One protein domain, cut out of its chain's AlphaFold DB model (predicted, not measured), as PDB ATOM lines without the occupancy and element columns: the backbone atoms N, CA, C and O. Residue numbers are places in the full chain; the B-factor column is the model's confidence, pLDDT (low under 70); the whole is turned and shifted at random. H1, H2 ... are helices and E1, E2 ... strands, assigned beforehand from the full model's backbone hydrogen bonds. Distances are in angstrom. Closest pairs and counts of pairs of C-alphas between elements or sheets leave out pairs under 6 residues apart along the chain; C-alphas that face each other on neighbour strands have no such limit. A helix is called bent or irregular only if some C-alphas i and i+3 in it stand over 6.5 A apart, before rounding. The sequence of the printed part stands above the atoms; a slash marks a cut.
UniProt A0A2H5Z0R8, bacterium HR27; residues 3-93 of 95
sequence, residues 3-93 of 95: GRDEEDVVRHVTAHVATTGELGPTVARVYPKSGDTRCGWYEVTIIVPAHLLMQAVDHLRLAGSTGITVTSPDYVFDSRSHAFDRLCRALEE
ATOM      1  N   GLY A   3     -22.430   7.809  31.952       90.69
ATOM      2  CA  GLY A   3     -23.082   8.440  33.098       90.69
ATOM      3  C   GLY A   3     -22.233   9.559  33.690       90.69
ATOM      4  O   GLY A   3     -21.048   9.696  33.363       90.69
ATOM      5  N   ARG A   4     -22.851  10.386  34.537       91.25
ATOM      6  CA  ARG A   4     -22.155  11.467  35.257       91.25
ATOM      7  C   ARG A   4     -21.328  10.934  36.427       91.25
ATOM      8  O   ARG A   4     -20.185  11.350  36.598       91.25
ATOM      9  N   ASP A   5     -21.908  10.003  37.169       91.31
ATOM     10  CA  ASP A   5     -21.357   9.318  38.336       91.31
ATOM     11  C   ASP A   5     -21.981   7.910  38.442       91.31
ATOM     12  O   ASP A   5     -22.822   7.526  37.618       91.31
ATOM     13  N   GLU A   6     -21.552   7.113  39.426       93.44
ATOM     14  CA  GLU A   6     -22.099   5.776  39.667       93.44
ATOM     15  C   GLU A   6     -23.607   5.810  39.971       93.44
ATOM     16  O   GLU A   6     -24.347   4.952  39.491       93.44
ATOM     17  N   GLU A   7     -24.079   6.802  40.729       93.19
ATOM     18  CA  GLU A   7     -25.476   6.907  41.170       93.19
ATOM     19  C   GLU A   7     -26.426   7.185  39.997       93.19
ATOM     20  O   GLU A   7     -27.488   6.566  39.873       93.19
ATOM     21  N   ASP A   8     -26.016   8.053  39.074       93.62
ATOM     22  CA  ASP A   8     -26.724   8.322  37.830       93.62
ATOM     23  C   ASP A   8     -26.849   7.045  36.992       93.62
ATOM     24  O   ASP A   8     -27.927   6.761  36.470       93.62
ATOM     25  N   VAL A   9     -25.790   6.234  36.898       93.62
ATOM     26  CA  VAL A   9     -25.842   4.943  36.194       93.62
ATOM     27  C   VAL A   9     -26.792   3.972  36.887       93.62
ATOM     28  O   VAL A   9     -27.660   3.409  36.218       93.62
ATOM     29  N   VAL A  10     -26.690   3.815  38.212       94.25
ATOM     30  CA  VAL A  10     -27.591   2.951  38.993       94.25
ATOM     31  C   VAL A  10     -29.046   3.335  38.739       94.25
ATOM     32  O   VAL A  10     -29.847   2.463  38.411       94.25
ATOM     33  N   ARG A  11     -29.383   4.629  38.804       93.00
ATOM     34  CA  ARG A  11     -30.750   5.129  38.596       93.00
ATOM     35  C   ARG A  11     -31.311   4.771  37.221       93.00
ATOM     36  O   ARG A  11     -32.485   4.429  37.116       93.00
ATOM     37  N   HIS A  12     -30.513   4.867  36.158       92.50
ATOM     38  CA  HIS A  12     -30.979   4.500  34.818       92.50
ATOM     39  C   HIS A  12     -31.136   2.985  34.659       92.50
ATOM     40  O   HIS A  12     -32.106   2.524  34.056       92.50
ATOM     41  N   VAL A  13     -30.208   2.202  35.215       92.19
ATOM     42  CA  VAL A  13     -30.249   0.737  35.136       92.19
ATOM     43  C   VAL A  13     -31.442   0.189  35.915       92.19
ATOM     44  O   VAL A  13     -32.179  -0.632  35.382       92.19
ATOM     45  N   THR A  14     -31.703   0.669  37.130       93.00
ATOM     46  CA  THR A  14     -32.776   0.139  37.991       93.00
ATOM     47  C   THR A  14     -34.168   0.694  37.677       93.00
ATOM     48  O   THR A  14     -35.144   0.250  38.278       93.00
ATOM     49  N   ALA A  15     -34.292   1.600  36.699       91.94
ATOM     50  CA  ALA A  15     -35.571   2.169  36.266       91.94
ATOM     51  C   ALA A  15     -36.539   1.148  35.631       91.94
ATOM     52  O   ALA A  15     -37.710   1.467  35.424       91.94
ATOM     53  N   HIS A  16     -36.072  -0.064  35.319       90.25
ATOM     54  CA  HIS A  16     -36.893  -1.146  34.786       90.25
ATOM     55  C   HIS A  16     -36.755  -2.406  35.647       90.25
ATOM     56  O   HIS A  16     -35.656  -2.786  36.047       90.25
ATOM     57  N   VAL A  17     -37.876  -3.091  35.899       86.88
ATOM     58  CA  VAL A  17     -37.923  -4.278  36.780       86.88
ATOM     59  C   VAL A  17     -37.026  -5.419  36.285       86.88
ATOM     60  O   VAL A  17     -36.426  -6.142  37.071       86.88
ATOM     61  N   ALA A  18     -36.884  -5.547  34.965       87.25
ATOM     62  CA  ALA A  18     -36.017  -6.549  34.344       87.25
ATOM     63  C   ALA A  18     -34.517  -6.346  34.639       87.25
ATOM     64  O   ALA A  18     -33.733  -7.262  34.409       87.25
ATOM     65  N   THR A  19     -34.106  -5.171  35.122       87.56
ATOM     66  CA  THR A  19     -32.697  -4.790  35.313       87.56
ATOM     67  C   THR A  19     -32.369  -4.353  36.739       87.56
ATOM     68  O   THR A  19     -31.266  -3.877  36.995       87.56
ATOM     69  N   THR A  20     -33.291  -4.535  37.687       86.12
ATOM     70  CA  THR A  20     -33.062  -4.192  39.100       86.12
ATOM     71  C   THR A  20     -32.026  -5.108  39.757       86.12
ATOM     72  O   THR A  20     -31.306  -4.666  40.647       86.12
ATOM     73  N   GLY A  21     -31.894  -6.356  39.293       81.25
ATOM     74  CA  GLY A  21     -31.054  -7.367  39.940       81.25
ATOM     75  C   GLY A  21     -31.611  -7.809  41.299       81.25
ATOM     76  O   GLY A  21     -32.633  -7.309  41.759       81.25
ATOM     77  N   GLU A  22     -30.945  -8.767  41.943       81.25
ATOM     78  CA  GLU A  22     -31.375  -9.304  43.246       81.25
ATOM     79  C   GLU A  22     -31.127  -8.315  44.398       81.25
ATOM     80  O   GLU A  22     -32.002  -8.086  45.227       81.25
ATOM     81  N   LEU A  23     -29.949  -7.684  44.410       84.31
ATOM     82  CA  LEU A  23     -29.551  -6.661  45.389       84.31
ATOM     83  C   LEU A  23     -29.222  -5.309  44.733       84.31
ATOM     84  O   LEU A  23     -28.818  -4.371  45.419       84.31
ATOM     85  N   GLY A  24     -29.372  -5.209  43.411       89.19
ATOM     86  CA  GLY A  24     -28.900  -4.084  42.610       89.19
ATOM     87  C   GLY A  24     -27.824  -4.469  41.585       89.19
ATOM     88  O   GLY A  24     -27.305  -5.590  41.606       89.19
ATOM     89  N   PRO A  25     -27.475  -3.543  40.676       94.44
ATOM     90  CA  PRO A  25     -26.321  -3.672  39.796       94.44
ATOM     91  C   PRO A  25     -25.000  -3.462  40.538       94.44
ATOM     92  O   PRO A  25     -24.866  -2.550  41.353       94.44
ATOM     93  N   THR A  26     -23.975  -4.212  40.145       95.06
ATOM     94  CA  THR A  26     -22.585  -3.797  40.358       95.06
ATOM     95  C   THR A  26     -22.234  -2.750  39.306       95.06
ATOM     96  O   THR A  26     -22.424  -2.994  38.113       95.06
ATOM     97  N   VAL A  27     -21.711  -1.600  39.732       95.25
ATOM     98  CA  VAL A  27     -21.278  -0.510  38.844       95.25
ATOM     99  C   VAL A  27     -19.805  -0.209  39.096       95.25
ATOM    100  O   VAL A  27     -19.407   0.039  40.232       95.25
ATOM    101  N   ALA A  28     -18.995  -0.231  38.038       95.31
ATOM    102  CA  ALA A  28     -17.561   0.040  38.112       95.31
ATOM    103  C   ALA A  28     -17.131   1.037  37.032       95.31
ATOM    104  O   ALA A  28     -17.576   0.966  35.886       95.31
ATOM    105  N   ARG A  29     -16.248   1.978  37.381       93.88
ATOM    106  CA  ARG A  29     -15.770   2.995  36.439       93.88
ATOM    107  C   ARG A  29     -14.796   2.408  35.416       93.88
ATOM    108  O   ARG A  29     -13.834   1.731  35.770       93.88
ATOM    109  N   VAL A  30     -15.004   2.751  34.149       92.44
ATOM    110  CA  VAL A  30     -14.171   2.367  33.005       92.44
ATOM    111  C   VAL A  30     -13.377   3.578  32.525       92.44
ATOM    112  O   VAL A  30     -13.929   4.643  32.256       92.44
ATOM    113  N   TYR A  31     -12.066   3.396  32.372       89.94
ATOM    114  CA  TYR A  31     -11.161   4.421  31.862       89.94
ATOM    115  C   TYR A  31     -10.827   4.128  30.394       89.94
ATOM    116  O   TYR A  31     -10.141   3.139  30.109       89.94
ATOM    117  N   PRO A  32     -11.322   4.933  29.437       86.25
ATOM    118  CA  PRO A  32     -11.103   4.674  28.022       86.25
ATOM    119  C   PRO A  32      -9.638   4.891  27.632       86.25
ATOM    120  O   PRO A  32      -8.985   5.835  28.075       86.25
ATOM    121  N   LYS A  33      -9.141   4.050  26.717       86.81
ATOM    122  CA  LYS A  33      -7.765   4.132  26.188       86.81
ATOM    123  C   LYS A  33      -7.453   5.464  25.500       86.81
ATOM    124  O   LYS A  33      -6.294   5.850  25.440       86.81
ATOM    125  N   SER A  34      -8.472   6.152  24.980       84.62
ATOM    126  CA  SER A  34      -8.333   7.473  24.355       84.62
ATOM    127  C   SER A  34      -7.940   8.574  25.345       84.62
ATOM    128  O   SER A  34      -7.566   9.657  24.908       84.62
ATOM    129  N   GLY A  35      -8.057   8.331  26.657       75.69
ATOM    130  CA  GLY A  35      -7.858   9.349  27.690       75.69
ATOM    131  C   GLY A  35      -8.980  10.391  27.759       75.69
ATOM    132  O   GLY A  35      -8.894  11.309  28.569       75.69
ATOM    133  N   ASP A  36     -10.033  10.265  26.941       75.38
ATOM    134  CA  ASP A  36     -11.175  11.179  26.974       75.38
ATOM    135  C   ASP A  36     -12.049  10.889  28.199       75.38
ATOM    136  O   ASP A  36     -12.751   9.881  28.265       75.38
ATOM    137  N   THR A  37     -11.983  11.778  29.186       69.31
ATOM    138  CA  THR A  37     -12.723  11.684  30.450       69.31
ATOM    139  C   THR A  37     -13.956  12.583  30.492       69.31
ATOM    140  O   THR A  37     -14.590  12.682  31.541       69.31
ATOM    141  N   ARG A  38     -14.324  13.230  29.373       72.00
ATOM    142  CA  ARG A  38     -15.452  14.181  29.323       72.00
ATOM    143  C   ARG A  38     -16.803  13.551  29.655       72.00
ATOM    144  O   ARG A  38     -17.668  14.240  30.186       72.00
ATOM    145  N   CYS A  39     -16.970  12.257  29.386       72.25
ATOM    146  CA  CYS A  39     -18.112  11.469  29.845       72.25
ATOM    147  C   CYS A  39     -17.605  10.241  30.605       72.25
ATOM    148  O   CYS A  39     -16.743   9.514  30.107       72.25
ATOM    149  N   GLY A  40     -18.138  10.012  31.808       88.81
ATOM    150  CA  GLY A  40     -17.825   8.827  32.594       88.81
ATOM    151  C   GLY A  40     -18.352   7.578  31.899       88.81
ATOM    152  O   GLY A  40     -19.518   7.521  31.509       88.81
ATOM    153  N   TRP A  41     -17.485   6.583  31.727       92.12
ATOM    154  CA  TRP A  41     -17.885   5.254  31.287       92.12
ATOM    155  C   TRP A  41     -17.959   4.330  32.487       92.12
ATOM    156  O   TRP A  41     -17.103   4.377  33.367       92.12
ATOM    157  N   TYR A  42     -18.972   3.477  32.490       94.38
ATOM    158  CA  TYR A  42     -19.230   2.529  33.560       94.38
ATOM    159  C   TYR A  42     -19.557   1.153  32.990       94.38
ATOM    160  O   TYR A  42     -20.312   1.028  32.016       94.38
ATOM    161  N   GLU A  43     -18.973   0.131  33.597       95.50
ATOM    162  CA  GLU A  43     -19.390  -1.257  33.475       95.50
ATOM    163  C   GLU A  43     -20.545  -1.496  34.447       95.50
ATOM    164  O   GLU A  43     -20.532  -0.994  35.572       95.50
ATOM    165  N   VAL A  44     -21.547  -2.243  33.989       95.38
ATOM    166  CA  VAL A  44     -22.718  -2.612  34.777       95.38
ATOM    167  C   VAL A  44     -22.869  -4.123  34.706       95.38
ATOM    168  O   VAL A  44     -22.992  -4.671  33.610       95.38
ATOM    169  N   THR A  45     -22.926  -4.768  35.867       95.44
ATOM    170  CA  THR A  45     -23.156  -6.211  35.990       95.44
ATOM    171  C   THR A  45     -24.410  -6.452  36.818       95.44
ATOM    172  O   THR A  45     -24.514  -5.985  37.950       95.44
ATOM    173  N   ILE A  46     -25.369  -7.175  36.240       94.50
ATOM    174  CA  ILE A  46     -26.663  -7.507  36.849       94.50
ATOM    175  C   ILE A  46     -27.013  -8.965  36.586       94.50
ATOM    176  O   ILE A  46     -26.732  -9.494  35.511       94.50
ATOM    177  N   ILE A  47     -27.683  -9.594  37.549       93.06
ATOM    178  CA  ILE A  47     -28.336 -10.888  37.346       93.06
ATOM    179  C   ILE A  47     -29.756 -10.634  36.850       93.06
ATOM    180  O   ILE A  47     -30.513  -9.885  37.466       93.06
ATOM    181  N   VAL A  48     -30.110 -11.256  35.728       92.94
ATOM    182  CA  VAL A  48     -31.417 -11.103  35.083       92.94
ATOM    183  C   VAL A  48     -32.061 -12.480  34.935       92.94
ATOM    184  O   VAL A  48     -31.417 -13.391  34.407       92.94
ATOM    185  N   PRO A  49     -33.332 -12.661  35.339       92.06
ATOM    186  CA  PRO A  49     -34.069 -13.880  35.034       92.06
ATOM    187  C   PRO A  49     -34.099 -14.131  33.523       92.06
ATOM    188  O   PRO A  49     -34.471 -13.246  32.757       92.06
ATOM    189  N   ALA A  50     -33.770 -15.348  33.081       93.50
ATOM    190  CA  ALA A  50     -33.620 -15.659  31.653       93.50
ATOM    191  C   ALA A  50     -34.847 -15.277  30.797       93.50
ATOM    192  O   ALA A  50     -34.701 -14.812  29.669       93.50
ATOM    193  N   HIS A  51     -36.059 -15.400  31.346       94.38
ATOM    194  CA  HIS A  51     -37.299 -15.032  30.654       94.38
ATOM    195  C   HIS A  51     -37.482 -13.514  30.449       94.38
ATOM    196  O   HIS A  51     -38.285 -13.104  29.615       94.38
ATOM    197  N   LEU A  52     -36.737 -12.676  31.178       95.38
ATOM    198  CA  LEU A  52     -36.715 -11.217  31.035       95.38
ATOM    199  C   LEU A  52     -35.505 -10.715  30.241       95.38
ATOM    200  O   LEU A  52     -35.386  -9.511  30.026       95.38
ATOM    201  N   LEU A  53     -34.621 -11.611  29.783       95.19
ATOM    202  CA  LEU A  53     -33.337 -11.248  29.182       95.19
ATOM    203  C   LEU A  53     -33.481 -10.233  28.044       95.19
ATOM    204  O   LEU A  53     -32.799  -9.213  28.042       95.19
ATOM    205  N   MET A  54     -34.389 -10.477  27.097       96.44
ATOM    206  CA  MET A  54     -34.570  -9.572  25.958       96.44
ATOM    207  C   MET A  54     -35.078  -8.192  26.389       96.44
ATOM    208  O   MET A  54     -34.557  -7.185  25.921       96.44
ATOM    209  N   GLN A  55     -36.011  -8.135  27.345       96.62
ATOM    210  CA  GLN A  55     -36.516  -6.869  27.891       96.62
ATOM    211  C   GLN A  55     -35.410  -6.090  28.611       96.62
ATOM    212  O   GLN A  55     -35.300  -4.877  28.458       96.62
ATOM    213  N   ALA A  56     -34.563  -6.789  29.370       95.31
ATOM    214  CA  ALA A  56     -33.426  -6.184  30.049       95.31
ATOM    215  C   ALA A  56     -32.405  -5.613  29.057       95.31
ATOM    216  O   ALA A  56     -31.954  -4.480  29.215       95.31
ATOM    217  N   VAL A  57     -32.072  -6.369  28.009       95.81
ATOM    218  CA  VAL A  57     -31.157  -5.917  26.955       95.81
ATOM    219  C   VAL A  57     -31.711  -4.681  26.241       95.81
ATOM    220  O   VAL A  57     -30.963  -3.733  26.000       95.81
ATOM    221  N   ASP A  58     -33.005  -4.662  25.927       96.19
ATOM    222  CA  ASP A  58     -33.637  -3.520  25.265       96.19
ATOM    223  C   ASP A  58     -33.659  -2.279  26.165       96.19
ATOM    224  O   ASP A  58     -33.290  -1.193  25.712       96.19
ATOM    225  N   HIS A  59     -33.969  -2.440  27.455       95.50
ATOM    226  CA  HIS A  59     -33.864  -1.356  28.433       95.50
ATOM    227  C   HIS A  59     -32.441  -0.793  28.515       95.50
ATOM    228  O   HIS A  59     -32.241   0.417  28.417       95.50
ATOM    229  N   LEU A  60     -31.428  -1.660  28.619       94.50
ATOM    230  CA  LEU A  60     -30.028  -1.236  28.685       94.50
ATOM    231  C   LEU A  60     -29.597  -0.472  27.427       94.50
ATOM    232  O   LEU A  60     -28.869   0.516  27.538       94.50
ATOM    233  N   ARG A  61     -30.054  -0.890  26.240       94.25
ATOM    234  CA  ARG A  61     -29.799  -0.168  24.980       94.25
ATOM    235  C   ARG A  61     -30.436   1.218  24.988       94.25
ATOM    236  O   ARG A  61     -29.757   2.185  24.649       94.25
ATOM    237  N   LEU A  62     -31.700   1.325  25.402       93.06
ATOM    238  CA  LEU A  62     -32.401   2.609  25.528       93.06
ATOM    239  C   LEU A  62     -31.728   3.532  26.552       93.06
ATOM    240  O   LEU A  62     -31.678   4.742  26.349       93.06
ATOM    241  N   ALA A  63     -31.142   2.959  27.604       88.75
ATOM    242  CA  ALA A  63     -30.352   3.670  28.604       88.75
ATOM    243  C   ALA A  63     -28.934   4.062  28.125       88.75
ATOM    244  O   ALA A  63     -28.155   4.608  28.902       88.75
ATOM    245  N   GLY A  64     -28.566   3.792  26.867       89.31
ATOM    246  CA  GLY A  64     -27.260   4.160  26.308       89.31
ATOM    247  C   GLY A  64     -26.130   3.175  26.629       89.31
ATOM    248  O   GLY A  64     -24.949   3.528  26.558       89.31
ATOM    249  N   SER A  65     -26.453   1.934  27.001       92.06
ATOM    250  CA  SER A  65     -25.450   0.875  27.130       92.06
ATOM    251  C   SER A  65     -25.030   0.334  25.767       92.06
ATOM    252  O   SER A  65     -25.837   0.130  24.863       92.06
ATOM    253  N   THR A  66     -23.741   0.039  25.649       91.38
ATOM    254  CA  THR A  66     -23.106  -0.524  24.455       91.38
ATOM    255  C   THR A  66     -22.212  -1.688  24.869       91.38
ATOM    256  O   THR A  66     -21.648  -1.645  25.961       91.38
ATOM    257  N   GLY A  67     -22.036  -2.689  23.998       92.12
ATOM    258  CA  GLY A  67     -21.163  -3.836  24.288       92.12
ATOM    259  C   GLY A  67     -21.703  -4.737  25.401       92.12
ATOM    260  O   GLY A  67     -20.983  -5.058  26.338       92.12
ATOM    261  N   ILE A  68     -22.986  -5.102  25.319       95.62
ATOM    262  CA  ILE A  68     -23.642  -5.968  26.306       95.62
ATOM    263  C   ILE A  68     -23.190  -7.413  26.081       95.62
ATOM    264  O   ILE A  68     -23.392  -7.963  24.997       95.62
ATOM    265  N   THR A  69     -22.627  -8.024  27.121       96.56
ATOM    266  CA  THR A  69     -22.268  -9.446  27.157       96.56
ATOM    267  C   THR A  69     -23.221 -10.174  28.093       96.56
ATOM    268  O   THR A  69     -23.598  -9.638  29.133       96.56
ATOM    269  N   VAL A  70     -23.606 -11.397  27.730       96.19
ATOM    270  CA  VAL A  70     -24.471 -12.254  28.544       96.19
ATOM    271  C   VAL A  70     -23.735 -13.555  28.817       96.19
ATOM    272  O   VAL A  70     -23.230 -14.190  27.892       96.19
ATOM    273  N   THR A  71     -23.689 -13.953  30.083       95.38
ATOM    274  CA  THR A  71     -23.167 -15.247  30.519       95.38
ATOM    275  C   THR A  71     -24.213 -15.945  31.379       95.38
ATOM    276  O   THR A  71     -24.920 -15.305  32.157       95.38
ATOM    277  N   SER A  72     -24.325 -17.263  31.220       94.12
ATOM    278  CA  SER A  72     -25.198 -18.104  32.039       94.12
ATOM    279  C   SER A  72     -24.327 -18.897  33.007       94.12
ATOM    280  O   SER A  72     -23.532 -19.712  32.538       94.12
ATOM    281  N   PRO A  73     -24.414 -18.659  34.325       92.25
ATOM    282  CA  PRO A  73     -23.690 -19.470  35.291       92.25
ATOM    283  C   PRO A  73     -24.328 -20.861  35.396       92.25
ATOM    284  O   PRO A  73     -25.550 -20.989  35.356       92.25
ATOM    285  N   ASP A  74     -23.505 -21.891  35.594       94.94
ATOM    286  CA  ASP A  74     -23.998 -23.252  35.853       94.94
ATOM    287  C   ASP A  74     -24.684 -23.361  37.225       94.94
ATOM    288  O   ASP A  74     -25.601 -24.160  37.410       94.94
ATOM    289  N   TYR A  75     -24.258 -22.535  38.188       91.25
ATOM    290  CA  TYR A  75     -24.783 -22.517  39.549       91.25
ATOM    291  C   TYR A  75     -24.880 -21.093  40.095       91.25
ATOM    292  O   TYR A  75     -23.976 -20.279  39.914       91.25
ATOM    293  N   VAL A  76     -25.956 -20.832  40.836       88.25
ATOM    294  CA  VAL A  76     -26.113 -19.661  41.702       88.25
ATOM    295  C   VAL A  76     -26.495 -20.188  43.081       88.25
ATOM    296  O   VAL A  76     -27.469 -20.928  43.209       88.25
ATOM    297  N   PHE A  77     -25.698 -19.857  44.094       89.56
ATOM    298  CA  PHE A  77     -25.956 -20.250  45.476       89.56
ATOM    299  C   PHE A  77     -26.549 -19.073  46.236       89.56
ATOM    300  O   PHE A  77     -25.983 -17.983  46.226       89.56
ATOM    301  N   ASP A  78     -27.661 -19.324  46.917       87.12
ATOM    302  CA  ASP A  78     -28.244 -18.393  47.877       87.12
ATOM    303  C   ASP A  78     -27.683 -18.687  49.283       87.12
ATOM    304  O   ASP A  78     -27.158 -19.766  49.572       87.12
ATOM    305  N   SER A  79     -27.830 -17.718  50.177       88.25
ATOM    306  CA  SER A  79     -27.567 -17.786  51.612       88.25
ATOM    307  C   SER A  79     -28.211 -18.984  52.322       88.25
ATOM    308  O   SER A  79     -27.714 -19.409  53.367       88.25
ATOM    309  N   ARG A  80     -29.313 -19.535  51.787       89.75
ATOM    310  CA  ARG A  80     -30.036 -20.676  52.370       89.75
ATOM    311  C   ARG A  80     -30.509 -21.677  51.325       89.75
ATOM    312  O   ARG A  80     -30.812 -21.338  50.187       89.75
ATOM    313  N   SER A  81     -30.666 -22.928  51.761       92.12
ATOM    314  CA  SER A  81     -31.296 -23.984  50.968       92.12
ATOM    315  C   SER A  81     -32.739 -24.192  51.409       92.12
ATOM    316  O   SER A  81     -33.016 -24.843  52.413       92.12
ATOM    317  N   HIS A  82     -33.689 -23.716  50.603       90.62
ATOM    318  CA  HIS A  82     -35.111 -23.959  50.857       90.62
ATOM    319  C   HIS A  82     -35.475 -25.448  50.871       90.62
ATOM    320  O   HIS A  82     -36.439 -25.839  51.524       90.62
ATOM    321  N   ALA A  83     -34.743 -26.286  50.131       92.06
ATOM    322  CA  ALA A  83     -34.957 -27.729  50.154       92.06
ATOM    323  C   ALA A  83     -34.553 -28.336  51.503       92.06
ATOM    324  O   ALA A  83     -35.287 -29.165  52.034       92.06
ATOM    325  N   PHE A  84     -33.432 -27.880  52.068       94.25
ATOM    326  CA  PHE A  84     -32.991 -28.281  53.401       94.25
ATOM    327  C   PHE A  84     -33.965 -27.797  54.482       94.25
ATOM    328  O   PHE A  84     -34.409 -28.598  55.297       94.25
ATOM    329  N   ASP A  85     -34.404 -26.535  54.414       94.12
ATOM    330  CA  ASP A  85     -35.386 -25.979  55.355       94.12
ATOM    331  C   ASP A  85     -36.700 -26.788  55.363       94.12
ATOM    332  O   ASP A  85     -37.286 -27.036  56.420       94.12
ATOM    333  N   ARG A  86     -37.172 -27.232  54.186       94.56
ATOM    334  CA  ARG A  86     -38.360 -28.098  54.080       94.56
ATOM    335  C   ARG A  86     -38.131 -29.481  54.681       94.56
ATOM    336  O   ARG A  86     -39.048 -30.011  55.299       94.56
ATOM    337  N   LEU A  87     -36.943 -30.054  54.491       95.56
ATOM    338  CA  LEU A  87     -36.594 -31.352  55.060       95.56
ATOM    339  C   LEU A  87     -36.606 -31.297  56.590       95.56
ATOM    340  O   LEU A  87     -37.238 -32.144  57.208       95.56
ATOM    341  N   CYS A  88     -35.965 -30.290  57.190       95.50
ATOM    342  CA  CYS A  88     -35.968 -30.114  58.644       95.50
ATOM    343  C   CYS A  88     -37.394 -30.012  59.193       95.50
ATOM    344  O   CYS A  88     -37.742 -30.745  60.110       95.50
ATOM    345  N   ARG A  89     -38.250 -29.197  58.559       95.31
ATOM    346  CA  ARG A  89     -39.656 -29.061  58.967       95.31
ATOM    347  C   ARG A  89     -40.422 -30.383  58.908       95.31
ATOM    348  O   ARG A  89     -41.162 -30.694  59.830       95.31
ATOM    349  N   ALA A  90     -40.232 -31.164  57.847       94.50
ATOM    350  CA  ALA A  90     -40.910 -32.451  57.686       94.50
ATOM    351  C   ALA A  90     -40.472 -33.500  58.726       94.50
ATOM    352  O   ALA A  90     -41.218 -34.431  59.000       94.50
ATOM    353  N   LEU A  91     -39.269 -33.367  59.292       94.50
ATOM    354  CA  LEU A  91     -38.766 -34.251  60.348       94.50
ATOM    355  C   LEU A  91     -39.228 -33.830  61.753       94.50
ATOM    356  O   LEU A  91     -39.129 -34.626  62.683       94.50
ATOM    357  N   GLU A  92     -39.707 -32.596  61.912       90.81
ATOM    358  CA  GLU A  92     -40.206 -32.049  63.179       90.81
ATOM    359  C   GLU A  92     -41.718 -32.276  63.378       90.81
ATOM    360  O   GLU A  92     -42.196 -32.191  64.510       90.81
ATOM    361  N   GLU A  93     -42.475 -32.582  62.318       76.81
ATOM    362  CA  GLU A  93     -43.904 -32.909  62.414       76.81
ATOM    363  C   GLU A  93     -44.100 -34.317  63.021       76.81
ATOM    364  O   GLU A  93     -43.617 -35.303  62.454       76.81
TER     365      GLU A  93
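Overview. This is residues 3 to 93 of the 95 residues of a protein of bacterium HR27 (UniProt A0A2H5Z0R8). The model is a small body with a long arm: helix H1 packs on the two-stranded hairpin of E1 and E2, helix H2 lies near the end of H1, and residues 74 to 93 stick out as an arm that holds helix H3. The arm makes much of the length, for the C-alphas span 65 by 23 by 23 A, while the body without it, 71 residues, spans 38 by 21 by 20 A. The printed part has 91 residues with three named helices and two named strands, in the order H1, E1, E2, H2, H3, and the sheet, E1 - E2, is antiparallel. The class is mixed, helices and strands, though under half of the residues, 43, are in named elements. The whole is only just loose, close to extended, with a radius of gyration of the C-alphas of 17.9 A.

Arrangement. Start at H1, residues 6 to 13. Look next at E1, residues 26 to 30, where the closest C-alphas of H1 and E1 are those of Glu 6 and Val 27, 6.4 A apart. E2, residues 40 to 45, is the antiparallel neighbour of E1 at 145 degrees, and the two form a hairpin. Check N 28 and O 43, 3.0 A apart, and N 43 and O 28, 2.8 A apart, both within hydrogen-bond range. H1 also comes near E2, the closest C-alphas being those of Glu 6 and Tyr 42, 7.5 A apart. Go on to H2, residues 50 to 62, which is close to H1 but not clearly touching it: the closest C-alphas, of Val 13 and Leu 60, are 6.7 A apart. H1 and H2 run opposite ways at a steep tilt of 62 degrees. H3, residues 82 to 92, is apart from H1, E1, E2 and H2. In H1 and H3 every O i to N i+4 pair is within hydrogen-bond range; in H2, 7 of 9 are.

Along the chain. Find C-alpha 6 at (-22.099, 5.776, 39.667), where H1 begins; it runs 10.6 A to C-alpha 13. E1 covers 12.8 A and E2 16.3 A. H2 runs 19.3 A from C-alpha 50 at (-33.620, -15.659, 31.653) and is irregular, with C-alphas 51 and 54 7.7 A apart. H3 runs 15.6 A and ends at C-alpha 92, at (-40.206, -32.049, 63.179).

Size, cuts and confidence. The two C-alphas farthest apart, of Ser 34 and Glu 93, are 65.9 A apart. The printed part has no cut. The links H1 to E1 and H2 to H3 are long, with 12 and 19 residues. Mean pLDDT of the printed part is 91.0, and residue 37 is under 70.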